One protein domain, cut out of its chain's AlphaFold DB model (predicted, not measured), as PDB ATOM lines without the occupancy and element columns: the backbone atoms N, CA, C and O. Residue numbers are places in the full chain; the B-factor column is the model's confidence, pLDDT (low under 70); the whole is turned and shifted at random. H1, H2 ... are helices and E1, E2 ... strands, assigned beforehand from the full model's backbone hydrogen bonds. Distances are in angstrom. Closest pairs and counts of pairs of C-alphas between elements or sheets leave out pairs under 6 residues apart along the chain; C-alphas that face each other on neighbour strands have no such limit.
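Overview. This is residues 15 to 187 of the 374 residues of an uncharacterized protein of Myxococcaceae bacterium (UniProt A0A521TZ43). Four helices, H3 to H6, make an up-and-down bundle, each running against the one before it; H1 and H2 run side by side across H3 and H5 on one side of it, and the short H7 packs on H5. Past the end of H2, the small strand hairpin E1 and E2 lies far out at one end of the long axis, and a long link, residues 86 to 101, returns from it to the bundle. The printed part has 173 residues, with seven named helices and two named strands in the order H1 H2 E1 E2 H3 H4 H5 H6 H7; the sheet E1 - E2 is antiparallel and the class is mostly helix. The whole is compact, with a radius of gyration of the C-alphas of 17.5 A, yet elongated in outline, 58 by 37 by 26 A.

Along the chain. Find C-alpha 15 at (135.399, 23.828, -77.088); from there H1 runs to residue 27, 18.5 A. H2, residues 47 to 70, is the longest helix at 31.7 A. Next come E1, residues 74 to 78, and E2, residues 81 to 85, where C-alpha 81 stands at (170.947, 3.103, -43.324). H3 is residues 102 to 118, 23.2 A, with a kink of 40 degrees near residue 112; H4 is residues 128 to 137. H5, residues 145 to 161, spans 24.8 A, with a kink of 35 degrees near residue 155. H6 is residues 165 to 178, 20.1 A, and H7, residues 180 to 185, ends at C-alpha 185, (168.401, 18.811, -67.727).

Arrangement. Look first at H5, the hub, touching five other helices. It forms a helical hairpin with H6, at a shallow tilt of 8 degrees, closest at the C-alphas of Phe 151 and Leu 175, 5.7 A. H3 and H4 form another, closest at Glu 110 and Val 137, C-alphas 4.9 A apart. H1 touches H5 about perpendicular, at 79 degrees, its C-alpha 27 lying 4.3 A from C-alpha 154. H2 touches H5 with residues 57 to 61 alone, closest at the C-alphas of Val 61 and Val 149, 6.1 A. H6 and H7 touch only at the corner. In the hairpin E1 and E2, N 76 and O 83 are 2.8 A apart, within hydrogen-bond range. Every O i to N i+4 pair is within range in H1, H4 and H6; H2 has 19 of 20, H3 and H5 10 of 13 each, and H7 1 of 2.

Size, cuts and confidence. The two C-alphas farthest apart are those of Arg 81 and Thr 124, 59.2 A. The printed part has no cut; the links H1 to H2 and E2 to H3 are long. Confidence is under 70 at residues 120, 122 to 135 and 140.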
ATOM      1  N   VAL A  15     134.267  23.738 -76.150       88.38
ATOM      2  CA  VAL A  15     135.399  23.828 -77.088       88.38
ATOM      3  C   VAL A  15     136.603  24.523 -76.439       88.38
ATOM      4  O   VAL A  15     137.722  24.032 -76.546       88.38
ATOM      5  N   GLN A  16     136.365  25.611 -75.701       89.69
ATOM      6  CA  GLN A  16     137.400  26.362 -74.982       89.69
ATOM      7  C   GLN A  16     138.085  25.515 -73.900       89.69
ATOM      8  O   GLN A  16     139.308  25.510 -73.777       89.69
ATOM      9  N   GLU A  17     137.311  24.746 -73.135       91.50
ATOM     10  CA  GLU A  17     137.846  23.828 -72.125       91.50
ATOM     11  C   GLU A  17     138.672  22.703 -72.766       91.50
ATOM     12  O   GLU A  17     139.738  22.342 -72.262       91.50
ATOM     13  N   GLY A  18     138.216  22.187 -73.912       90.69
ATOM     14  CA  GLY A  18     138.958  21.226 -74.725       90.69
ATOM     15  C   GLY A  18     140.289  21.789 -75.227       90.69
ATOM     16  O   GLY A  18     141.317  21.126 -75.097       90.69
ATOM     17  N   GLN A  19     140.301  23.025 -75.725       91.19
ATOM     18  CA  GLN A  19     141.514  23.721 -76.169       91.19
ATOM     19  C   GLN A  19     142.502  23.949 -75.017       91.19
ATOM     20  O   GLN A  19     143.694  23.687 -75.161       91.19
ATOM     21  N   ALA A  20     142.025  24.351 -73.837       92.44
ATOM     22  CA  ALA A  20     142.892  24.486 -72.671       92.44
ATOM     23  C   ALA A  20     143.513  23.143 -72.247       92.44
ATOM     24  O   ALA A  20     144.686  23.097 -71.871       92.44
ATOM     25  N   LEU A  21     142.765  22.039 -72.329       93.88
ATOM     26  CA  LEU A  21     143.303  20.694 -72.095       93.88
ATOM     27  C   LEU A  21     144.311  20.267 -73.171       93.88
ATOM     28  O   LEU A  21     145.275  19.582 -72.840       93.88
ATOM     29  N   GLN A  22     144.134  20.686 -74.425       93.25
ATOM     30  CA  GLN A  22     145.113  20.445 -75.489       93.25
ATOM     31  C   GLN A  22     146.426  21.194 -75.229       93.25
ATOM     32  O   GLN A  22     147.495  20.606 -75.379       93.25
ATOM     33  N   VAL A  23     146.365  22.449 -74.765       93.81
ATOM     34  CA  VAL A  23     147.571  23.186 -74.344       93.81
ATOM     35  C   VAL A  23     148.260  22.474 -73.184       93.81
ATOM     36  O   VAL A  23     149.480  22.324 -73.201       93.81
ATOM     37  N   LEU A  24     147.500  21.970 -72.206       95.88
ATOM     38  CA  LEU A  24     148.071  21.160 -71.131       95.88
ATOM     39  C   LEU A  24     148.755  19.900 -71.666       95.88
ATOM     40  O   LEU A  24     149.870  19.598 -71.255       95.88
ATOM     41  N   ASP A  25     148.121  19.168 -72.581       96.19
ATOM     42  CA  ASP A  25     148.715  17.966 -73.170       96.19
ATOM     43  C   ASP A  25     150.001  18.288 -73.939       96.19
ATOM     44  O   ASP A  25     150.972  17.540 -73.825       96.19
ATOM     45  N   ALA A  26     150.048  19.414 -74.656       95.12
ATOM     46  CA  ALA A  26     151.260  19.896 -75.309       95.12
ATOM     47  C   ALA A  26     152.358  20.251 -74.291       95.12
ATOM     48  O   ALA A  26     153.489  19.804 -74.449       95.12
ATOM     49  N   LEU A  27     152.035  20.952 -73.195       95.81
ATOM     50  CA  LEU A  27     152.978  21.203 -72.092       95.81
ATOM     51  C   LEU A  27     153.456  19.903 -71.422       95.81
ATOM     52  O   LEU A  27     154.568  19.833 -70.914       95.81
ATOM     53  N   LEU A  28     152.640  18.850 -71.419       96.62
ATOM     54  CA  LEU A  28     152.994  17.539 -70.872       96.62
ATOM     55  C   LEU A  28     153.716  16.626 -71.881       96.62
ATOM     56  O   LEU A  28     153.970  15.465 -71.550       96.62
ATOM     57  N   GLY A  29     154.012  17.105 -73.094       93.75
ATOM     58  CA  GLY A  29     154.686  16.336 -74.147       93.75
ATOM     59  C   GLY A  29     153.824  15.242 -74.783       93.75
ATOM     60  O   GLY A  29     154.347  14.291 -75.356       93.75
ATOM     61  N   ARG A  30     152.495  15.339 -74.657       92.12
ATOM     62  CA  ARG A  30     151.510  14.366 -75.170       92.12
ATOM     63  C   ARG A  30     150.784  14.833 -76.430       92.12
ATOM     64  O   ARG A  30     149.928  14.117 -76.939       92.12
ATOM     65  N   GLY A  31     151.106  16.022 -76.922       88.81
ATOM     66  CA  GLY A  31     150.486  16.626 -78.094       88.81
ATOM     67  C   GLY A  31     151.400  17.663 -78.731       88.81
ATOM     68  O   GLY A  31     152.523  17.883 -78.274       88.81
ATOM     69  N   ARG A  32     150.912  18.301 -79.795       86.69
ATOM     70  CA  ARG A  32     151.607  19.413 -80.445       86.69
ATOM     71  C   ARG A  32     151.000  20.745 -80.011       86.69
ATOM     72  O   ARG A  32     149.783  20.902 -80.063       86.69
ATOM     73  N   GLY A  33     151.847  21.681 -79.584       78.19
ATOM     74  CA  GLY A  33     151.425  23.012 -79.143       78.19
ATOM     75  C   GLY A  33     150.949  23.924 -80.274       78.19
ATOM     76  O   GLY A  33     150.086  24.763 -80.048       78.19
ATOM     77  N   ASP A  34     151.453  23.724 -81.493       79.88
ATOM     78  CA  ASP A  34     151.112  24.509 -82.689       79.88
ATOM     79  C   ASP A  34     149.686  24.277 -83.224       79.88
ATOM     80  O   ASP A  34     149.223  25.021 -84.085       79.88
ATOM     81  N   VAL A  35     148.975  23.270 -82.709       77.81
ATOM     82  CA  VAL A  35     147.592  22.960 -83.108       77.81
ATOM     83  C   VAL A  35     146.586  23.911 -82.454       77.81
ATOM     84  O   VAL A  35     145.516  24.154 -83.012       77.81
ATOM     85  N   VAL A  36     146.911  24.475 -81.286       76.69
ATOM     86  CA  VAL A  36     146.026  25.414 -80.589       76.69
ATOM     87  C   VAL A  36     146.434  26.837 -80.944       76.69
ATOM     88  O   VAL A  36     147.436  27.343 -80.449       76.69
ATOM     89  N   THR A  37     145.637  27.490 -81.786       76.06
ATOM     90  CA  THR A  37     145.912  28.846 -82.295       76.06
ATOM     91  C   THR A  37     145.047  29.928 -81.654       76.06
ATOM     92  O   THR A  37     145.314  31.115 -81.824       76.06
ATOM     93  N   VAL A  38     144.018  29.542 -80.894       81.56
ATOM     94  CA  VAL A  38     143.084  30.479 -80.261       81.56
ATOM     95  C   VAL A  38     143.389  30.579 -78.765       81.56
ATOM     96  O   VAL A  38     143.296  29.569 -78.064       81.56
ATOM     97  N   PRO A  39     143.743  31.772 -78.256       83.88
ATOM     98  CA  PRO A  39     143.900  32.014 -76.827       83.88
ATOM     99  C   PRO A  39     142.618  31.722 -76.049       83.88
ATOM    100  O   PRO A  39     141.536  32.157 -76.445       83.88
ATOM    101  N   VAL A  40     142.741  31.039 -74.910       85.00
ATOM    102  CA  VAL A  40     141.594  30.708 -74.058       85.00
ATOM    103  C   VAL A  40     141.739  31.347 -72.683       85.00
ATOM    104  O   VAL A  40     142.586  30.955 -71.883       85.00
ATOM    105  N   ALA A  41     140.858  32.298 -72.377       83.12
ATOM    106  CA  ALA A  41     140.726  32.861 -71.039       83.12
ATOM    107  C   ALA A  41     139.719  32.038 -70.225       83.12
ATOM    108  O   ALA A  41     138.508  32.203 -70.354       83.12
ATOM    109  N   LEU A  42     140.220  31.139 -69.378       78.12
ATOM    110  CA  LEU A  42     139.382  30.368 -68.461       78.12
ATOM    111  C   LEU A  42     139.282  31.082 -67.112       78.12
ATOM    112  O   LEU A  42     140.171  30.956 -66.270       78.12
ATOM    113  N   SER A  43     138.188  31.806 -66.884       73.94
ATOM    114  CA  SER A  43     137.855  32.296 -65.546       73.94
ATOM    115  C   SER A  43     136.341  32.463 -65.366       73.94
ATOM    116  O   SER A  43     135.737  33.210 -66.136       73.94
ATOM    117  N   PRO A  44     135.723  31.810 -64.359       78.00
ATOM    118  CA  PRO A  44     136.328  30.875 -63.403       78.00
ATOM    119  C   PRO A  44     136.608  29.485 -64.008       78.00
ATOM    120  O   PRO A  44     135.932  29.026 -64.925       78.00
ATOM    121  N   LEU A  45     137.607  28.779 -63.463       82.94
ATOM    122  CA  LEU A  45     137.906  27.393 -63.844       82.94
ATOM    123  C   LEU A  45     136.908  26.445 -63.168       82.94
ATOM    124  O   LEU A  45     136.956  26.295 -61.948       82.94
ATOM    125  N   ARG A  46     136.042  25.784 -63.945       90.56
ATOM    126  CA  ARG A  46     135.116  24.767 -63.413       90.56
ATOM    127  C   ARG A  46     135.876  23.653 -62.695       90.56
ATOM    128  O   ARG A  46     136.910  23.191 -63.180       90.56
ATOM    129  N   GLU A  47     135.319  23.181 -61.584       90.25
ATOM    130  CA  GLU A  47     135.929  22.145 -60.738       90.25
ATOM    131  C   GLU A  47     136.261  20.871 -61.518       90.25
ATOM    132  O   GLU A  47     137.350  20.317 -61.383       90.25
ATOM    133  N   ASP A  48     135.367  20.449 -62.411       91.00
ATOM    134  CA  ASP A  48     135.560  19.259 -63.242       91.00
ATOM    135  C   ASP A  48     136.760  19.374 -64.180       91.00
ATOM    136  O   ASP A  48     137.530  18.419 -64.342       91.00
ATOM    137  N   LEU A  49     136.934  20.552 -64.781       92.00
ATOM    138  CA  LEU A  49     138.071  20.842 -65.638       92.00
ATOM    139  C   LEU A  49     139.355  20.909 -64.804       92.00
ATOM    140  O   LEU A  49     140.356  20.295 -65.175       92.00
ATOM    141  N   ALA A  50     139.319  21.585 -63.651       92.19
ATOM    142  CA  ALA A  50     140.445  21.642 -62.723       92.19
ATOM    143  C   ALA A  50     140.894  20.234 -62.295       92.19
ATOM    144  O   ALA A  50     142.080  19.911 -62.367       92.19
ATOM    145  N   ALA A  51     139.946  19.366 -61.937       93.06
ATOM    146  CA  ALA A  51     140.208  17.985 -61.554       93.06
ATOM    147  C   ALA A  51     140.760  17.154 -62.724       93.06
ATOM    148  O   ALA A  51     141.663  16.336 -62.533       93.06
ATOM    149  N   ALA A  52     140.258  17.359 -63.946       94.38
ATOM    150  CA  ALA A  52     140.783  16.700 -65.140       94.38
ATOM    151  C   ALA A  52     142.233  17.114 -65.435       94.38
ATOM    152  O   ALA A  52     143.077  16.244 -65.663       94.38
ATOM    153  N   GLY A  53     142.539  18.412 -65.378       94.75
ATOM    154  CA  GLY A  53     143.897  18.923 -65.563       94.75
ATOM    155  C   GLY A  53     144.859  18.427 -64.483       94.75
ATOM    156  O   GLY A  53     145.916  17.885 -64.805       94.75
ATOM    157  N   ALA A  54     144.455  18.491 -63.210       95.00
ATOM    158  CA  ALA A  54     145.248  17.984 -62.091       95.00
ATOM    159  C   ALA A  54     145.584  16.491 -62.249       95.00
ATOM    160  O   ALA A  54     146.741  16.100 -62.097       95.00
ATOM    161  N   ARG A  55     144.610  15.654 -62.645       95.69
ATOM    162  CA  ARG A  55     144.850  14.227 -62.924       95.69
ATOM    163  C   ARG A  55     145.851  14.013 -64.058       95.69
ATOM    164  O   ARG A  55     146.684  13.111 -63.963       95.69
ATOM    165  N   ARG A  56     145.793  14.818 -65.124       97.00
ATOM    166  CA  ARG A  56     146.734  14.718 -66.253       97.00
ATOM    167  C   ARG A  56     148.154  15.086 -65.836       97.00
ATOM    168  O   ARG A  56     149.066  14.310 -66.119       97.00
ATOM    169  N   ILE A  57     148.319  16.195 -65.110       97.50
ATOM    170  CA  ILE A  57     149.610  16.624 -64.555       97.50
ATOM    171  C   ILE A  57     150.172  15.530 -63.647       97.50
ATOM    172  O   ILE A  57     151.277  15.046 -63.888       97.50
ATOM    173  N   ALA A  58     149.386  15.072 -62.668       96.38
ATOM    174  CA  ALA A  58     149.798  14.027 -61.736       96.38
ATOM    175  C   ALA A  58     150.211  12.741 -62.462       96.38
ATOM    176  O   ALA A  58     151.283  12.200 -62.208       96.38
ATOM    177  N   THR A  59     149.418  12.290 -63.438       96.44
ATOM    178  CA  THR A  59     149.730  11.085 -64.222       96.44
ATOM    179  C   THR A  59     151.035  11.236 -65.007       96.44
ATOM    180  O   THR A  59     151.828  10.301 -65.056       96.44
ATOM    181  N   SER A  60     151.274  12.385 -65.647       97.38
ATOM    182  CA  SER A  60     152.514  12.630 -66.399       97.38
ATOM    183  C   SER A  60     153.739  12.712 -65.498       97.38
ATOM    184  O   SER A  60     154.753  12.091 -65.806       97.38
ATOM    185  N   VAL A  61     153.637  13.430 -64.378       96.25
ATOM    186  CA  VAL A  61     154.722  13.541 -63.396       96.25
ATOM    187  C   VAL A  61     155.049  12.173 -62.808       96.25
ATOM    188  O   VAL A  61     156.209  11.771 -62.804       96.25
ATOM    189  N   MET A  62     154.039  11.409 -62.388       93.38
ATOM    190  CA  MET A  62     154.254  10.061 -61.861       93.38
ATOM    191  C   MET A  62     154.853   9.133 -62.912       93.38
ATOM    192  O   MET A  62     155.803   8.419 -62.608       93.38
ATOM    193  N   ARG A  63     154.372   9.175 -64.162       93.94
ATOM    194  CA  ARG A  63     154.957   8.391 -65.258       93.94
ATOM    195  C   ARG A  63     156.433   8.728 -65.460       93.94
ATOM    196  O   ARG A  63     157.252   7.815 -65.508       93.94
ATOM    197  N   PHE A  64     156.777  10.014 -65.511       94.56
ATOM    198  CA  PHE A  64     158.158  10.470 -65.656       94.56
ATOM    199  C   PHE A  64     159.066   9.918 -64.546       94.56
ATOM    200  O   PHE A  64     160.137   9.382 -64.844       94.56
ATOM    201  N   LEU A  65     158.617   9.998 -63.287       92.69
ATOM    202  CA  LEU A  65     159.368   9.522 -62.122       92.69
ATOM    203  C   LEU A  65     159.456   7.990 -62.051       92.69
ATOM    204  O   LEU A  65     160.489   7.446 -61.669       92.69
ATOM    205  N   VAL A  66     158.396   7.272 -62.425       90.25
ATOM    206  CA  VAL A  66     158.402   5.804 -62.461       90.25
ATOM    207  C   VAL A  66     159.357   5.326 -63.548       90.25
ATOM    208  O   VAL A  66     160.318   4.626 -63.242       90.25
ATOM    209  N   GLU A  67     159.160   5.755 -64.794       90.06
ATOM    210  CA  GLU A  67     159.990   5.348 -65.935       90.06
ATOM    211  C   GLU A  67     161.460   5.774 -65.795       90.06
ATOM    212  O   GLU A  67     162.332   5.158 -66.400       90.06
ATOM    213  N   GLY A  68     161.749   6.811 -65.001       85.38
ATOM    214  CA  GLY A  68     163.112   7.286 -64.757       85.38
ATOM    215  C   GLY A  68     164.002   6.349 -63.936       85.38
ATOM    216  O   GLY A  68     165.208   6.583 -63.875       85.38
ATOM    217  N   GLY A  69     163.436   5.287 -63.353       80.12
ATOM    218  CA  GLY A  69     164.195   4.232 -62.676       80.12
ATOM    219  C   GLY A  69     163.666   3.843 -61.299       80.12
ATOM    220  O   GLY A  69     164.115   2.836 -60.754       80.12
ATOM    221  N   GLY A  70     162.677   4.562 -60.752       77.69
ATOM    222  CA  GLY A  70     162.152   4.296 -59.407       77.69
ATOM    223  C   GLY A  70     161.544   2.895 -59.207       77.69
ATOM    224  O   GLY A  70     161.355   2.470 -58.068       77.69
ATOM    225  N   TRP A  71     161.246   2.167 -60.292       82.56
ATOM    226  CA  TRP A  71     160.725   0.793 -60.259       82.56
ATOM    227  C   TRP A  71     161.795  -0.290 -60.051       82.56
ATOM    228  O   TRP A  71     161.444  -1.429 -59.746       82.56
ATOM    229  N   ARG A  72     163.085   0.025 -60.230       85.00
ATOM    230  CA  ARG A  72     164.170  -0.959 -60.103       85.00
ATOM    231  C   ARG A  72     164.593  -1.112 -58.650       85.00
ATOM    232  O   ARG A  72     164.738  -0.130 -57.928       85.00
ATOM    233  N   GLU A  73     164.818  -2.354 -58.238       90.12
ATOM    234  CA  GLU A  73     165.370  -2.644 -56.920       90.12
ATOM    235  C   GLU A  73     166.859  -2.285 -56.896       90.12
ATOM    236  O   GLU A  73     167.609  -2.638 -57.810       90.12
ATOM    237  N   ARG A  74     167.290  -1.569 -55.857       89.31
ATOM    238  CA  ARG A  74     168.689  -1.180 -55.662       89.31
ATOM    239  C   ARG A  74     168.976  -0.877 -54.195       89.31
ATOM    240  O   ARG A  74     168.071  -0.865 -53.362       89.31
ATOM    241  N   ALA A  75     170.245  -0.633 -53.881       90.75
ATOM    242  CA  ALA A  75     170.619  -0.076 -52.591       90.75
ATOM    243  C   ALA A  75     170.195   1.401 -52.525       90.75
ATOM    244  O   ALA A  75     170.418   2.165 -53.459       90.75
ATOM    245  N   LEU A  76     169.547   1.774 -51.431       89.81
ATOM    246  CA  LEU A  76     169.000   3.093 -51.155       89.81
ATOM    247  C   LEU A  76     169.408   3.518 -49.744       89.81
ATOM    248  O   LEU A  76     169.492   2.673 -48.851       89.81
ATOM    249  N   LEU A  77     169.581   4.820 -49.516       90.56
ATOM    250  CA  LEU A  77     169.796   5.355 -48.174       90.56
ATOM    251  C   LEU A  77     168.462   5.765 -47.528       90.56
ATOM    252  O   LEU A  77     167.666   6.519 -48.105       90.56
ATOM    253  N   ARG A  78     168.187   5.257 -46.323       89.50
ATOM    254  CA  ARG A  78     166.993   5.566 -45.520       89.50
ATOM    255  C   ARG A  78     167.398   5.780 -44.065       89.50
ATOM    256  O   ARG A  78     167.834   4.843 -43.409       89.50
ATOM    257  N   GLY A  79     167.271   7.015 -43.570       85.25
ATOM    258  CA  GLY A  79     167.676   7.365 -42.201       85.25
ATOM    259  C   GLY A  79     169.133   6.992 -41.902       85.25
ATOM    260  O   GLY A  79     169.397   6.356 -40.888       85.25
ATOM    261  N   GLY A  80     170.045   7.264 -42.844       85.75
ATOM    262  CA  GLY A  80     171.465   6.896 -42.745       85.75
ATOM    263  C   GLY A  80     171.772   5.406 -42.945       85.75
ATOM    264  O   GLY A  80     172.932   5.011 -42.930       85.75
ATOM    265  N   ARG A  81     170.762   4.551 -43.157       87.81
ATOM    266  CA  ARG A  81     170.947   3.103 -43.324       87.81
ATOM    267  C   ARG A  81     170.753   2.666 -44.765       87.81
ATOM    268  O   ARG A  81     169.839   3.123 -45.452       87.81
ATOM    269  N   ARG A  82     171.590   1.724 -45.198       90.44
ATOM    270  CA  ARG A  82     171.444   1.032 -46.478       90.44
ATOM    271  C   ARG A  82     170.234   0.100 -46.428       90.44
ATOM    272  O   ARG A  82     170.154  -0.779 -45.576       90.44
ATOM    273  N   VAL A  83     169.324   0.265 -47.379       91.25
ATOM    274  CA  VAL A  83     168.147  -0.585 -47.580       91.25
ATOM    275  C   VAL A  83     168.126  -1.038 -49.031       91.25
ATOM    276  O   VAL A  83     168.390  -0.246 -49.930       91.25
ATOM    277  N   ARG A  84     167.817  -2.309 -49.277       92.69
ATOM    278  CA  ARG A  84     167.599  -2.820 -50.629       92.69
ATOM    279  C   ARG A  84     166.101  -2.784 -50.926       92.69
ATOM    280  O   ARG A  84     165.342  -3.463 -50.246       92.69
ATOM    281  N   ALA A  85     165.686  -1.930 -51.857       92.38
ATOM    282  CA  ALA A  85     164.278  -1.719 -52.194       92.38
ATOM    283  C   ALA A  85     164.135  -1.001 -53.543       92.38
ATOM    284  O   ALA A  85     165.108  -0.504 -54.118       92.38
ATOM    285  N   ARG A  86     162.903  -0.914 -54.040       91.00
ATOM    286  CA  ARG A  86     162.491   0.030 -55.086       91.00
ATOM    287  C   ARG A  86     162.095   1.344 -54.421       91.00
ATOM    288  O   ARG A  86     161.593   1.352 -53.299       91.00
ATOM    289  N   VAL A  87     162.261   2.471 -55.115       88.25
ATOM    290  CA  VAL A  87     161.919   3.796 -54.551       88.25
ATOM    291  C   VAL A  87     160.433   3.873 -54.178       88.25
ATOM    292  O   VAL A  87     160.078   4.510 -53.188       88.25
ATOM    293  N   TRP A  88     159.587   3.176 -54.939       87.31
ATOM    294  CA  TRP A  88     158.135   3.137 -54.762       87.31
ATOM    295  C   TRP A  88     157.624   2.037 -53.824       87.31
ATOM    296  O   TRP A  88     156.413   1.947 -53.624       87.31
ATOM    297  N   ASP A  89     158.495   1.211 -53.236       89.50
ATOM    298  CA  ASP A  89     158.044   0.209 -52.266       89.50
ATOM    299  C   ASP A  89     157.446   0.912 -51.033       89.50
ATOM    300  O   ASP A  89     158.041   1.881 -50.555       89.50
ATOM    301  N   PRO A  90     156.325   0.443 -50.449       84.31
ATOM    302  CA  PRO A  90     155.624   1.163 -49.377       84.31
ATOM    303  C   PRO A  90     156.502   1.558 -48.178       84.31
ATOM    304  O   PRO A  90     156.321   2.622 -47.586       84.31
ATOM    305  N   ALA A  91     157.480   0.717 -47.825       84.25
ATOM    306  CA  ALA A  91     158.432   0.997 -46.752       84.25
ATOM    307  C   ALA A  91     159.500   2.033 -47.158       84.25
ATOM    308  O   ALA A  91     159.868   2.885 -46.350       84.25
ATOM    309  N   ALA A  92     159.977   1.992 -48.406       81.81
ATOM    310  CA  ALA A  92     161.050   2.853 -48.905       81.81
ATOM    311  C   ALA A  92     160.550   4.206 -49.443       81.81
ATOM    312  O   ALA A  92     161.293   5.191 -49.399       81.81
ATOM    313  N   GLY A  93     159.312   4.260 -49.931       78.38
ATOM    314  CA  GLY A  93     158.656   5.435 -50.503       78.38
ATOM    315  C   GLY A  93     157.779   6.207 -49.516       78.38
ATOM    316  O   GLY A  93     157.117   7.167 -49.910       78.38
ATOM    317  N   ARG A  94     157.747   5.809 -48.235       79.81
ATOM    318  CA  ARG A  94     156.895   6.441 -47.219       79.81
ATOM    319  C   ARG A  94     157.106   7.959 -47.190       79.81
ATOM    320  O   ARG A  94     158.229   8.437 -47.050       79.81
ATOM    321  N   GLY A  95     156.004   8.701 -47.291       75.38
ATOM    322  CA  GLY A  95     155.988  10.164 -47.211       75.38
ATOM    323  C   GLY A  95     156.354  10.892 -48.507       75.38
ATOM    324  O   GLY A  95     156.255  12.116 -48.542       75.38
ATOM    325  N   PHE A  96     156.726  10.182 -49.578       85.56
ATOM    326  CA  PHE A  96     156.981  10.817 -50.866       85.56
ATOM    327  C   PHE A  96     155.704  10.938 -51.689       85.56
ATOM    328  O   PHE A  96     155.194   9.963 -52.237       85.56
ATOM    329  N   VAL A  97     155.207  12.166 -51.792       86.31
ATOM    330  CA  VAL A  97     154.107  12.532 -52.683       86.31
ATOM    331  C   VAL A  97     154.508  13.831 -53.374       86.31
ATOM    332  O   VAL A  97     154.704  14.827 -52.673       86.31
ATOM    333  N   PRO A  98     154.647  13.861 -54.713       90.50
ATOM    334  CA  PRO A  98     154.874  15.109 -55.431       90.50
ATOM    335  C   PRO A  98     153.748  16.097 -55.118       90.50
ATOM    336  O   PRO A  98     152.582  15.842 -55.418       90.50
ATOM    337  N   ARG A  99     154.098  17.208 -54.469       92.19
ATOM    338  CA  ARG A  99     153.160  18.287 -54.152       92.19
ATOM    339  C   ARG A  99     153.140  19.306 -55.278       92.19
ATOM    340  O   ARG A  99     154.163  19.553 -55.915       92.19
ATOM    341  N   TYR A 100     151.967  19.881 -55.496       93.50
ATOM    342  CA  TYR A 100     151.721  20.901 -56.505       93.50
ATOM    343  C   TYR A 100     151.237  22.159 -55.809       93.50
ATOM    344  O   TYR A 100     150.441  22.084 -54.870       93.50
ATOM    345  N   THR A 101     151.696  23.302 -56.287       93.00
ATOM    346  CA  THR A 101     151.249  24.605 -55.799       93.00
ATOM    347  C   THR A 101     150.342  25.268 -56.833       93.00
ATOM    348  O   THR A 101     150.029  24.704 -57.889       93.00
ATOM    349  N   ALA A 102     149.920  26.502 -56.554       91.25
ATOM    350  CA  ALA A 102     149.229  27.322 -57.541       91.25
ATOM    351  C   ALA A 102     150.065  27.513 -58.823       91.25
ATOM    352  O   ALA A 102     149.482  27.707 -59.888       91.25
ATOM    353  N   ALA A 103     151.394  27.357 -58.758       92.50
ATOM    354  CA  ALA A 103     152.294  27.536 -59.888       92.50
ATOM    355  C   ALA A 103     151.999  26.588 -61.064       92.50
ATOM    356  O   ALA A 103     151.964  27.036 -62.212       92.50
ATOM    357  N   SER A 104     151.704  25.308 -60.802       94.06
ATOM    358  CA  SER A 104     151.280  24.362 -61.849       94.06
ATOM    359  C   SER A 104     149.981  24.795 -62.529       94.06
ATOM    360  O   SER A 104     149.856  24.737 -63.754       94.06
ATOM    361  N   ARG A 105     149.006  25.257 -61.739       91.50
ATOM    362  CA  ARG A 105     147.735  25.748 -62.278       91.50
ATOM    363  C   ARG A 105     147.949  27.012 -63.105       91.50
ATOM    364  O   ARG A 105     147.397  27.103 -64.193       91.50
ATOM    365  N   THR A 106     148.751  27.957 -62.623       91.31
ATOM    366  CA  THR A 106     149.065  29.190 -63.350       91.31
ATOM    367  C   THR A 106     149.760  28.891 -64.670       91.31
ATOM    368  O   THR A 106     149.297  29.388 -65.689       91.31
ATOM    369  N   LEU A 107     150.781  28.025 -64.687       93.25
ATOM    370  CA  LEU A 107     151.455  27.631 -65.930       93.25
ATOM    371  C   LEU A 107     150.470  27.092 -66.965       93.25
ATOM    372  O   LEU A 107     150.543  27.451 -68.137       93.25
ATOM    373  N   TRP A 108     149.527  26.259 -66.531       93.06
ATOM    374  CA  TRP A 108     148.503  25.746 -67.427       93.06
ATOM    375  C   TRP A 108     147.538  26.838 -67.909       93.06
ATOM    376  O   TRP A 108     147.359  26.999 -69.115       93.06
ATOM    377  N   ILE A 109     146.911  27.581 -66.996       91.50
ATOM    378  CA  ILE A 109     145.839  28.525 -67.339       91.50
ATOM    379  C   ILE A 109     146.377  29.737 -68.099       91.50
ATOM    380  O   ILE A 109     145.847  30.081 -69.154       91.50
ATOM    381  N   GLU A 110     147.465  30.341 -67.627       90.62
ATOM    382  CA  GLU A 110     148.128  31.429 -68.351       90.62
ATOM    383  C   GLU A 110     148.769  30.911 -69.640       90.62
ATOM    384  O   GLU A 110     148.753  31.598 -70.657       90.62
ATOM    385  N   GLY A 111     149.274  29.673 -69.646       89.38
ATOM    386  CA  GLY A 111     149.742  29.019 -70.864       89.38
ATOM    387  C   GLY A 111     148.648  28.931 -71.930       89.38
ATOM    388  O   GLY A 111     148.878  29.320 -73.071       89.38
ATOM    389  N   ALA A 112     147.440  28.498 -71.561       90.12
ATOM    390  CA  ALA A 112     146.293  28.428 -72.468       90.12
ATOM    391  C   ALA A 112     145.819  29.811 -72.950       90.12
ATOM    392  O   ALA A 112     145.379  29.953 -74.091       90.12
ATOM    393  N   ALA A 113     145.951  30.835 -72.107       89.06
ATOM    394  CA  ALA A 113     145.573  32.202 -72.443       89.06
ATOM    395  C   ALA A 113     146.616  32.945 -73.293       89.06
ATOM    396  O   ALA A 113     146.268  33.932 -73.932       89.06
ATOM    397  N   GLN A 114     147.887  32.528 -73.280       87.44
ATOM    398  CA  GLN A 114     148.979  33.307 -73.878       87.44
ATOM    399  C   GLN A 114     149.741  32.560 -74.977       87.44
ATOM    400  O   GLN A 114     150.043  33.161 -76.003       87.44
ATOM    401  N   LEU A 115     150.051  31.268 -74.808       87.00
ATOM    402  CA  LEU A 115     150.899  30.534 -75.758       87.00
ATOM    403  C   LEU A 115     150.311  30.469 -77.174       87.00
ATOM    404  O   LEU A 115     151.076  30.731 -78.098       87.00
ATOM    405  N   PRO A 116     148.999  30.214 -77.379       87.00
ATOM    406  CA  PRO A 116     148.407  30.207 -78.718       87.00
ATOM    407  C   PRO A 116     148.608  31.517 -79.486       87.00
ATOM    408  O   PRO A 116     148.846  31.491 -80.687       87.00
ATOM    409  N   ALA A 117     148.571  32.661 -78.788       83.25
ATOM    410  CA  ALA A 117     148.781  33.966 -79.411       83.25
ATOM    411  C   ALA A 117     150.214  34.143 -79.926       83.25
ATOM    412  O   ALA A 117     150.422  34.910 -80.859       83.25
ATOM    413  N   LEU A 118     151.190  33.466 -79.315       80.19
ATOM    414  CA  LEU A 118     152.613  33.574 -79.651       80.19
ATOM    415  C   LEU A 118     153.032  32.624 -80.786       80.19
ATOM    416  O   LEU A 118     154.126  32.767 -81.332       80.19
ATOM    417  N   VAL A 119     152.189  31.649 -81.147       81.62
ATOM    418  CA  VAL A 119     152.487  30.676 -82.207       81.62
ATOM    419  C   VAL A 119     152.579  31.392 -83.555       81.62
ATOM    420  O   VAL A 119     151.629  32.037 -83.992       81.62
ATOM    421  N   GLY A 120     153.715  31.255 -84.243       69.56
ATOM    422  CA  GLY A 120     153.886  31.767 -85.607       69.56
ATOM    423  C   GLY A 120     154.038  33.288 -85.739       69.56
ATOM    424  O   GLY A 120     154.045  33.782 -86.864       69.56
ATOM    425  N   GLN A 121     154.189  34.033 -84.636       72.19
ATOM    426  CA  GLN A 121     154.491  35.466 -84.702       72.19
ATOM    427  C   GLN A 121     155.925  35.718 -85.199       72.19
ATOM    428  O   GLN A 121     156.881  35.083 -84.745       72.19
ATOM    429  N   SER A 122     156.077  36.675 -86.120       64.75
ATOM    430  CA  SER A 122     157.386  37.159 -86.567       64.75
ATOM    431  C   SER A 122     158.038  38.045 -85.500       64.75
ATOM    432  O   SER A 122     157.364  38.752 -84.750       64.75
ATOM    433  N   ARG A 123     159.377  38.080 -85.477       62.00
ATOM    434  CA  ARG A 123     160.186  38.905 -84.560       62.00
ATOM    435  C   ARG A 123     159.853  40.405 -84.642       62.00
ATOM    436  O   ARG A 123     160.051  41.122 -83.666       62.00
ATOM    437  N   THR A 124     159.348  40.873 -85.783       58.88
ATOM    438  CA  THR A 124     158.931  42.269 -86.013       58.88
ATOM    439  C   THR A 124     157.600  42.626 -85.350       58.88
ATOM    440  O   THR A 124     157.394  43.788 -85.012       58.88
ATOM    441  N   ASP A 125     156.740  41.634 -85.103       55.12
ATOM    442  CA  ASP A 125     155.396  41.813 -84.532       55.12
ATOM    443  C   ASP A 125     155.366  41.584 -83.012       55.12
ATOM    444  O   ASP A 125     154.355  41.837 -82.347       55.12
ATOM    445  N   ALA A 126     156.496  41.148 -82.439       53.56
ATOM    446  CA  ALA A 126     156.691  40.909 -81.014       53.56
ATOM    447  C   ALA A 126     156.680  42.234 -80.227       53.56
ATOM    448  O   ALA A 126     157.702  42.797 -79.828       53.56
ATOM    449  N   SER A 127     155.479  42.758 -79.996       55.44
ATOM    450  CA  SER A 127     155.255  43.945 -79.178       55.44
ATOM    451  C   SER A 127     155.753  43.733 -77.737       55.44
ATOM    452  O   SER A 127     155.854  42.612 -77.231       55.44
ATOM    453  N   ARG A 128     155.965  44.829 -76.989       57.12
ATOM    454  CA  ARG A 128     156.208  44.790 -75.527       57.12
ATOM    455  C   ARG A 128     155.151  43.964 -74.757       57.12
ATOM    456  O   ARG A 128     155.408  43.585 -73.614       57.12
ATOM    457  N   GLY A 129     153.983  43.697 -75.354       56.19
ATOM    458  CA  GLY A 129     152.929  42.832 -74.821       56.19
ATOM    459  C   GLY A 129     153.320  41.351 -74.730       56.19
ATOM    460  O   GLY A 129     153.066  40.744 -73.692       56.19
ATOM    461  N   ALA A 130     154.025  40.801 -75.726       56.22
ATOM    462  CA  ALA A 130     154.461  39.396 -75.747       56.22
ATOM    463  C   ALA A 130     155.440  39.078 -74.598       56.22
ATOM    464  O   ALA A 130     155.261  38.123 -73.843       56.22
ATOM    465  N   ARG A 131     156.391  39.986 -74.332       59.84
ATOM    466  CA  ARG A 131     157.315  39.866 -73.185       59.84
ATOM    467  C   ARG A 131     156.598  39.899 -71.829       59.84
ATOM    468  O   ARG A 131     157.016  39.221 -70.889       59.84
ATOM    469  N   ARG A 132     155.507  40.668 -71.699       63.22
ATOM    470  CA  ARG A 132     154.669  40.665 -70.482       63.22
ATOM    471  C   ARG A 132     153.862  39.373 -70.358       63.22
ATOM    472  O   ARG A 132     153.710  38.888 -69.240       63.22
ATOM    473  N   ALA A 133     153.390  38.811 -71.469       63.88
ATOM    474  CA  ALA A 133     152.682  37.534 -71.504       63.88
ATOM    475  C   ALA A 133     153.576  36.382 -71.019       63.88
ATOM    476  O   ALA A 133     153.210  35.680 -70.078       63.88
ATOM    477  N   VAL A 134     154.811  36.282 -71.524       67.81
ATOM    478  CA  VAL A 134     155.826  35.326 -71.037       67.81
ATOM    479  C   VAL A 134     156.085  35.478 -69.533       67.81
ATOM    480  O   VAL A 134     156.269  34.483 -68.823       67.81
ATOM    481  N   LYS A 135     156.056  36.718 -69.011       68.81
ATOM    482  CA  LYS A 135     156.211  36.989 -67.572       68.81
ATOM    483  C   LYS A 135     155.048  36.434 -66.726       68.81
ATOM    484  O   LYS A 135     155.261  36.057 -65.574       68.81
ATOM    485  N   ARG A 136     153.840  36.358 -67.283       74.62
ATOM    486  CA  ARG A 136     152.646  35.845 -66.589       74.62
ATOM    487  C   ARG A 136     152.557  34.322 -66.597       74.62
ATOM    488  O   ARG A 136     152.118  33.756 -65.606       74.62
ATOM    489  N   VAL A 137     153.039  33.672 -67.660       77.88
ATOM    490  CA  VAL A 137     152.939  32.210 -67.835       77.88
ATOM    491  C   VAL A 137     153.629  31.436 -66.708       77.88
ATOM    492  O   VAL A 137     153.065  30.488 -66.182       77.88
ATOM    493  N   VAL A 138     154.832  31.846 -66.299       78.94
ATOM    494  CA  VAL A 138     155.552  31.196 -65.189       78.94
ATOM    495  C   VAL A 138     155.561  32.135 -63.975       78.94
ATOM    496  O   VAL A 138     156.228  33.177 -64.033       78.94
ATOM    497  N   PRO A 139     154.823  31.837 -62.893       73.00
ATOM    498  CA  PRO A 139     154.815  32.687 -61.709       73.00
ATOM    499  C   PRO A 139     156.109  32.539 -60.899       73.00
ATOM    500  O   PRO A 139     156.759  31.498 -60.929       73.00
ATOM    501  N   ASP A 140     156.452  33.589 -60.154       69.31
ATOM    502  CA  ASP A 140     157.585  33.628 -59.217       69.31
ATOM    503  C   ASP A 140     157.108  33.296 -57.792       69.31
ATOM    504  O   ASP A 140     157.180  34.104 -56.873       69.31
ATOM    505  N   GLN A 141     156.458  32.141 -57.653       71.25
ATOM    506  CA  GLN A 141     155.871  31.662 -56.398       71.25
ATOM    507  C   GLN A 141     156.701  30.510 -55.831       71.25
ATOM    508  O   GLN A 141     157.492  29.895 -56.543       71.25
ATOM    509  N   SER A 142     156.482  30.166 -54.559       83.06
ATOM    510  CA  SER A 142     157.033  28.939 -53.982       83.06
ATOM    511  C   SER A 142     156.601  27.732 -54.818       83.06
ATOM    512  O   SER A 142     155.405  27.469 -54.941       83.06
ATOM    513  N   THR A 143     157.565  27.013 -55.387       91.12
ATOM    514  CA  THR A 143     157.348  25.790 -56.164       91.12
ATOM    515  C   THR A 143     157.745  24.557 -55.363       91.12
ATOM    516  O   THR A 143     158.736  24.574 -54.629       91.12
ATOM    517  N   GLU A 144     157.003  23.472 -55.562       93.38
ATOM    518  CA  GLU A 144     157.227  22.169 -54.934       93.38
ATOM    519  C   GLU A 144     157.663  21.113 -55.962       93.38
ATOM    520  O   GLU A 144     157.656  21.343 -57.173       93.38
ATOM    521  N   VAL A 145     158.025  19.915 -55.491       93.94
ATOM    522  CA  VAL A 145     158.566  18.825 -56.331       93.94
ATOM    523  C   VAL A 145     157.692  18.503 -57.550       93.94
ATOM    524  O   VAL A 145     158.218  18.271 -58.639       93.94
ATOM    525  N   GLY A 146     156.366  18.483 -57.388       95.75
ATOM    526  CA  GLY A 146     155.437  18.219 -58.487       95.75
ATOM    527  C   GLY A 146     155.458  19.323 -59.545       95.75
ATOM    528  O   GLY A 146     155.465  19.012 -60.739       95.75
ATOM    529  N   ASP A 147     155.555  20.588 -59.119       96.12
ATOM    530  CA  ASP A 147     155.726  21.731 -60.023       96.12
ATOM    531  C   ASP A 147     157.060  21.626 -60.768       96.12
ATOM    532  O   ASP A 147     157.105  21.815 -61.980       96.12
ATOM    533  N   TRP A 148     158.147  21.260 -60.080       96.69
ATOM    534  CA  TRP A 148     159.473  21.175 -60.694       96.69
ATOM    535  C   TRP A 148     159.519  20.167 -61.840       96.69
ATOM    536  O   TRP A 148     160.059  20.469 -62.909       96.69
ATOM    537  N   VAL A 149     158.931  18.984 -61.637       97.31
ATOM    538  CA  VAL A 149     158.844  17.959 -62.684       97.31
ATOM    539  C   VAL A 149     157.922  18.420 -63.809       97.31
ATOM    540  O   VAL A 149     158.284  18.284 -64.975       97.31
ATOM    541  N   PHE A 150     156.765  19.013 -63.494       97.75
ATOM    542  CA  PHE A 150     155.874  19.541 -64.528       97.75
ATOM    543  C   PHE A 150     156.558  20.629 -65.372       97.75
ATOM    544  O   PHE A 150     156.478  20.601 -66.597       97.75
ATOM    545  N   PHE A 151     157.305  21.533 -64.744       97.00
ATOM    546  CA  PHE A 151     158.022  22.609 -65.430       97.00
ATOM    547  C   PHE A 151     159.128  22.062 -66.330       97.00
ATOM    548  O   PHE A 151     159.350  22.595 -67.415       97.00
ATOM    549  N   HIS A 152     159.786  20.976 -65.924       97.50
ATOM    550  CA  HIS A 152     160.729  20.271 -66.784       97.50
ATOM    551  C   HIS A 152     160.041  19.652 -68.016       97.50
ATOM    552  O   HIS A 152     160.528  19.830 -69.132       97.50
ATOM    553  N   LEU A 153     158.890  18.992 -67.846       97.50
ATOM    554  CA  LEU A 153     158.118  18.437 -68.969       97.50
ATOM    555  C   LEU A 153     157.662  19.536 -69.943       97.50
ATOM    556  O   LEU A 153     157.823  19.396 -71.159       97.50
ATOM    557  N   ALA A 154     157.180  20.659 -69.403       96.62
ATOM    558  CA  ALA A 154     156.823  21.842 -70.180       96.62
ATOM    559  C   ALA A 154     158.025  22.374 -70.958       96.62
ATOM    560  O   ALA A 154     157.937  22.571 -72.167       96.62
ATOM    561  N   GLN A 155     159.170  22.528 -70.291       95.44
ATOM    562  CA  GLN A 155     160.414  23.008 -70.889       95.44
ATOM    563  C   GLN A 155     160.868  22.126 -72.061       95.44
ATOM    564  O   GLN A 155     161.294  22.659 -73.085       95.44
ATOM    565  N   GLN A 156     160.768  20.799 -71.939       94.50
ATOM    566  CA  GLN A 156     161.101  19.876 -73.031       94.50
ATOM    567  C   GLN A 156     160.140  19.997 -74.216       94.50
ATOM    568  O   GLN A 156     160.546  19.835 -75.365       94.50
ATOM    569  N   SER A 157     158.879  20.315 -73.936       94.50
ATOM    570  CA  SER A 157     157.808  20.331 -74.931       94.50
ATOM    571  C   SER A 157     157.594  21.700 -75.582       94.50
ATOM    572  O   SER A 157     156.851  21.798 -76.559       94.50
ATOM    573  N   LEU A 158     158.278  22.752 -75.106       90.81
ATOM    574  CA  LEU A 158     158.175  24.116 -75.646       90.81
ATOM    575  C   LEU A 158     158.424  24.185 -77.159       90.81
ATOM    576  O   LEU A 158     157.793  24.987 -77.842       90.81
ATOM    577  N   GLY A 159     159.299  23.330 -77.701       88.31
ATOM    578  CA  GLY A 159     159.610  23.318 -79.136       88.31
ATOM    579  C   GLY A 159     158.399  22.990 -80.016       88.31
ATOM    580  O   GLY A 159     158.361  23.364 -81.185       88.31
ATOM    581  N   THR A 160     157.371  22.350 -79.452       90.81
ATOM    582  CA  THR A 160     156.141  22.003 -80.177       90.81
ATOM    583  C   THR A 160     155.217  23.196 -80.427       90.81
ATOM    584  O   THR A 160     154.314  23.080 -81.248       90.81
ATOM    585  N   PHE A 161     155.435  24.332 -79.756       87.06
ATOM    586  CA  PHE A 161     154.615  25.540 -79.881       87.06
ATOM    587  C   PHE A 161     155.085  26.483 -81.004       87.06
ATOM    588  O   PHE A 161     154.455  27.509 -81.219       87.06
ATOM    589  N   ARG A 162     156.179  26.166 -81.722       86.56
ATOM    590  CA  ARG A 162     156.744  26.998 -82.815       86.56
ATOM    591  C   ARG A 162     156.831  28.493 -82.468       86.56
ATOM    592  O   ARG A 162     156.441  29.361 -83.248       86.56
ATOM    593  N   LEU A 163     157.310  28.772 -81.263       86.00
ATOM    594  CA  LEU A 163     157.516  30.132 -80.778       86.00
ATOM    595  C   LEU A 163     158.700  30.776 -81.503       86.00
ATOM    596  O   LEU A 163     159.614  30.074 -81.947       86.00
ATOM    597  N   CYS A 164     158.722  32.108 -81.560       86.31
ATOM    598  CA  CYS A 164     159.933  32.818 -81.957       86.31
ATOM    599  C   CYS A 164     161.081  32.529 -80.965       86.31
ATOM    600  O   CYS A 164     160.850  32.158 -79.809       86.31
ATOM    601  N   GLU A 165     162.331  32.687 -81.407       86.31
ATOM    602  CA  GLU A 165     163.516  32.324 -80.616       86.31
ATOM    603  C   GLU A 165     163.592  33.066 -79.269       86.31
ATOM    604  O   GLU A 165     163.934  32.458 -78.248       86.31
ATOM    605  N   ASP A 166     163.212  34.348 -79.251       84.75
ATOM    606  CA  ASP A 166     163.207  35.190 -78.050       84.75
ATOM    607  C   ASP A 166     162.195  34.673 -77.011       84.75
ATOM    608  O   ASP A 166     162.540  34.511 -75.836       84.75
ATOM    609  N   ASP A 167     160.962  34.360 -77.428       84.81
ATOM    610  CA  ASP A 167     159.910  33.854 -76.535       84.81
ATOM    611  C   ASP A 167     160.216  32.437 -76.050       84.81
ATOM    612  O   ASP A 167     160.066  32.137 -74.861       84.81
ATOM    613  N   PHE A 168     160.701  31.574 -76.948       88.50
ATOM    614  CA  PHE A 168     161.155  30.233 -76.600       88.50
ATOM    615  C   PHE A 168     162.255  30.291 -75.535       88.50
ATOM    616  O   PHE A 168     162.170  29.621 -74.500       88.50
ATOM    617  N   THR A 169     163.272  31.125 -75.757       88.69
ATOM    618  CA  THR A 169     164.397  31.285 -74.834       88.69
ATOM    619  C   THR A 169     163.941  31.891 -73.512       88.69
ATOM    620  O   THR A 169     164.295  31.366 -72.454       88.69
ATOM    621  N   GLY A 170     163.104  32.929 -73.551       88.44
ATOM    622  CA  GLY A 170     162.548  33.580 -72.367       88.44
ATOM    623  C   GLY A 170     161.726  32.628 -71.496       88.44
ATOM    624  O   GLY A 170     161.982  32.517 -70.295       88.44
ATOM    625  N   LEU A 171     160.782  31.884 -72.083       90.00
ATOM    626  CA  LEU A 171     159.981  30.888 -71.361       90.00
ATOM    627  C   LEU A 171     160.850  29.765 -70.800       90.00
ATOM    628  O   LEU A 171     160.709  29.406 -69.630       90.00
ATOM    629  N   ARG A 172     161.788  29.245 -71.599       92.25
ATOM    630  CA  ARG A 172     162.712  28.191 -71.167       92.25
ATOM    631  C   ARG A 172     163.533  28.632 -69.958       92.25
ATOM    632  O   ARG A 172     163.621  27.885 -68.987       92.25
ATOM    633  N   LEU A 173     164.115  29.832 -69.995       90.62
ATOM    634  CA  LEU A 173     164.920  30.361 -68.892       90.62
ATOM    635  C   LEU A 173     164.100  30.518 -67.608       90.62
ATOM    636  O   LEU A 173     164.602  30.183 -66.536       90.62
ATOM    637  N   ARG A 174     162.838  30.955 -67.712       91.12
ATOM    638  CA  ARG A 174     161.943  31.104 -66.553       91.12
ATOM    639  C   ARG A 174     161.493  29.765 -65.976       91.12
ATOM    640  O   ARG A 174     161.472  29.612 -64.760       91.12
ATOM    641  N   LEU A 175     161.184  28.772 -66.811       93.38
ATOM    642  CA  LEU A 175     160.896  27.416 -66.325       93.38
ATOM    643  C   LEU A 175     162.103  26.828 -65.584       93.38
ATOM    644  O   LEU A 175     161.947  26.234 -64.518       93.38
ATOM    645  N   VAL A 176     163.309  27.038 -66.118       93.44
ATOM    646  CA  VAL A 176     164.562  26.577 -65.504       93.44
ATOM    647  C   VAL A 176     164.857  27.294 -64.186       93.44
ATOM    648  O   VAL A 176     165.293  26.642 -63.242       93.44
ATOM    649  N   SER A 177     164.611  28.603 -64.075       90.75
ATOM    650  CA  SER A 177     164.863  29.326 -62.820       90.75
ATOM    651  C   SER A 177     163.915  28.915 -61.690       90.75
ATOM    652  O   SER A 177     164.298  28.974 -60.527       90.75
ATOM    653  N   GLN A 178     162.706  28.457 -62.025       92.31
ATOM    654  CA  GLN A 178     161.693  28.046 -61.047       92.31
ATOM    655  C   GLN A 178     161.713  26.547 -60.717       92.31
ATOM    656  O   GLN A 178     161.015  26.106 -59.800       92.31
ATOM    657  N   SER A 179     162.505  25.754 -61.445       94.94
ATOM    658  CA  SER A 179     162.585  24.305 -61.281       94.94
ATOM    659  C   SER A 179     164.037  23.824 -61.240       94.94
ATOM    660  O   SER A 179     164.692  23.732 -62.285       94.94
ATOM    661  N   PRO A 180     164.549  23.419 -60.061       95.38
ATOM    662  CA  PRO A 180     165.868  22.803 -59.981       95.38
ATOM    663  C   PRO A 180     165.934  21.473 -60.755       95.38
ATOM    664  O   PRO A 180     166.996  21.116 -61.261       95.38
ATOM    665  N   VAL A 181     164.804  20.774 -60.949       97.12
ATOM    666  CA  VAL A 181     164.737  19.597 -61.837       97.12
ATOM    667  C   VAL A 181     164.966  20.002 -63.294       97.12
ATOM    668  O   VAL A 181     165.795  19.395 -63.963       97.12
ATOM    669  N   ALA A 182     164.306  21.051 -63.793       96.69
ATOM    670  CA  ALA A 182     164.526  21.536 -65.158       96.69
ATOM    671  C   ALA A 182     165.981  21.993 -65.366       96.69
ATOM    672  O   ALA A 182     166.594  21.685 -66.390       96.69
ATOM    673  N   LEU A 183     166.575  22.646 -64.360       96.88
ATOM    674  CA  LEU A 183     167.986  23.043 -64.367       96.88
ATOM    675  C   LEU A 183     168.950  21.848 -64.489       96.88
ATOM    676  O   LEU A 183     169.975  21.951 -65.164       96.88
ATOM    677  N   LEU A 184     168.626  20.693 -63.901       97.31
ATOM    678  CA  LEU A 184     169.432  19.478 -64.059       97.31
ATOM    679  C   LEU A 184     169.449  18.932 -65.493       97.31
ATOM    680  O   LEU A 184     170.415  18.265 -65.868       97.31
ATOM    681  N   PHE A 185     168.455  19.244 -66.325       96.69
ATOM    682  CA  PHE A 185     168.401  18.811 -67.727       96.69
ATOM    683  C   PHE A 185     168.790  19.911 -68.722       96.69
ATOM    684  O   PHE A 185     169.231  19.608 -69.828       96.69
ATOM    685  N   ALA A 186     168.677  21.182 -68.340       94.56
ATOM    686  CA  ALA A 186     169.053  22.310 -69.184       94.56
ATOM    687  C   ALA A 186     170.580  22.548 -69.217       94.56
ATOM    688  O   ALA A 186     171.289  22.166 -68.278       94.56
ATOM    689  N   PRO A 187     171.115  23.206 -70.262       91.00
ATOM    690  CA  PRO A 187     172.461  23.774 -70.218       91.00
ATOM    691  C   PRO A 187     172.602  24.741 -69.033       91.00
ATOM    692  O   PRO A 187     171.661  25.475 -68.724       91.00
TER     693      PRO A 187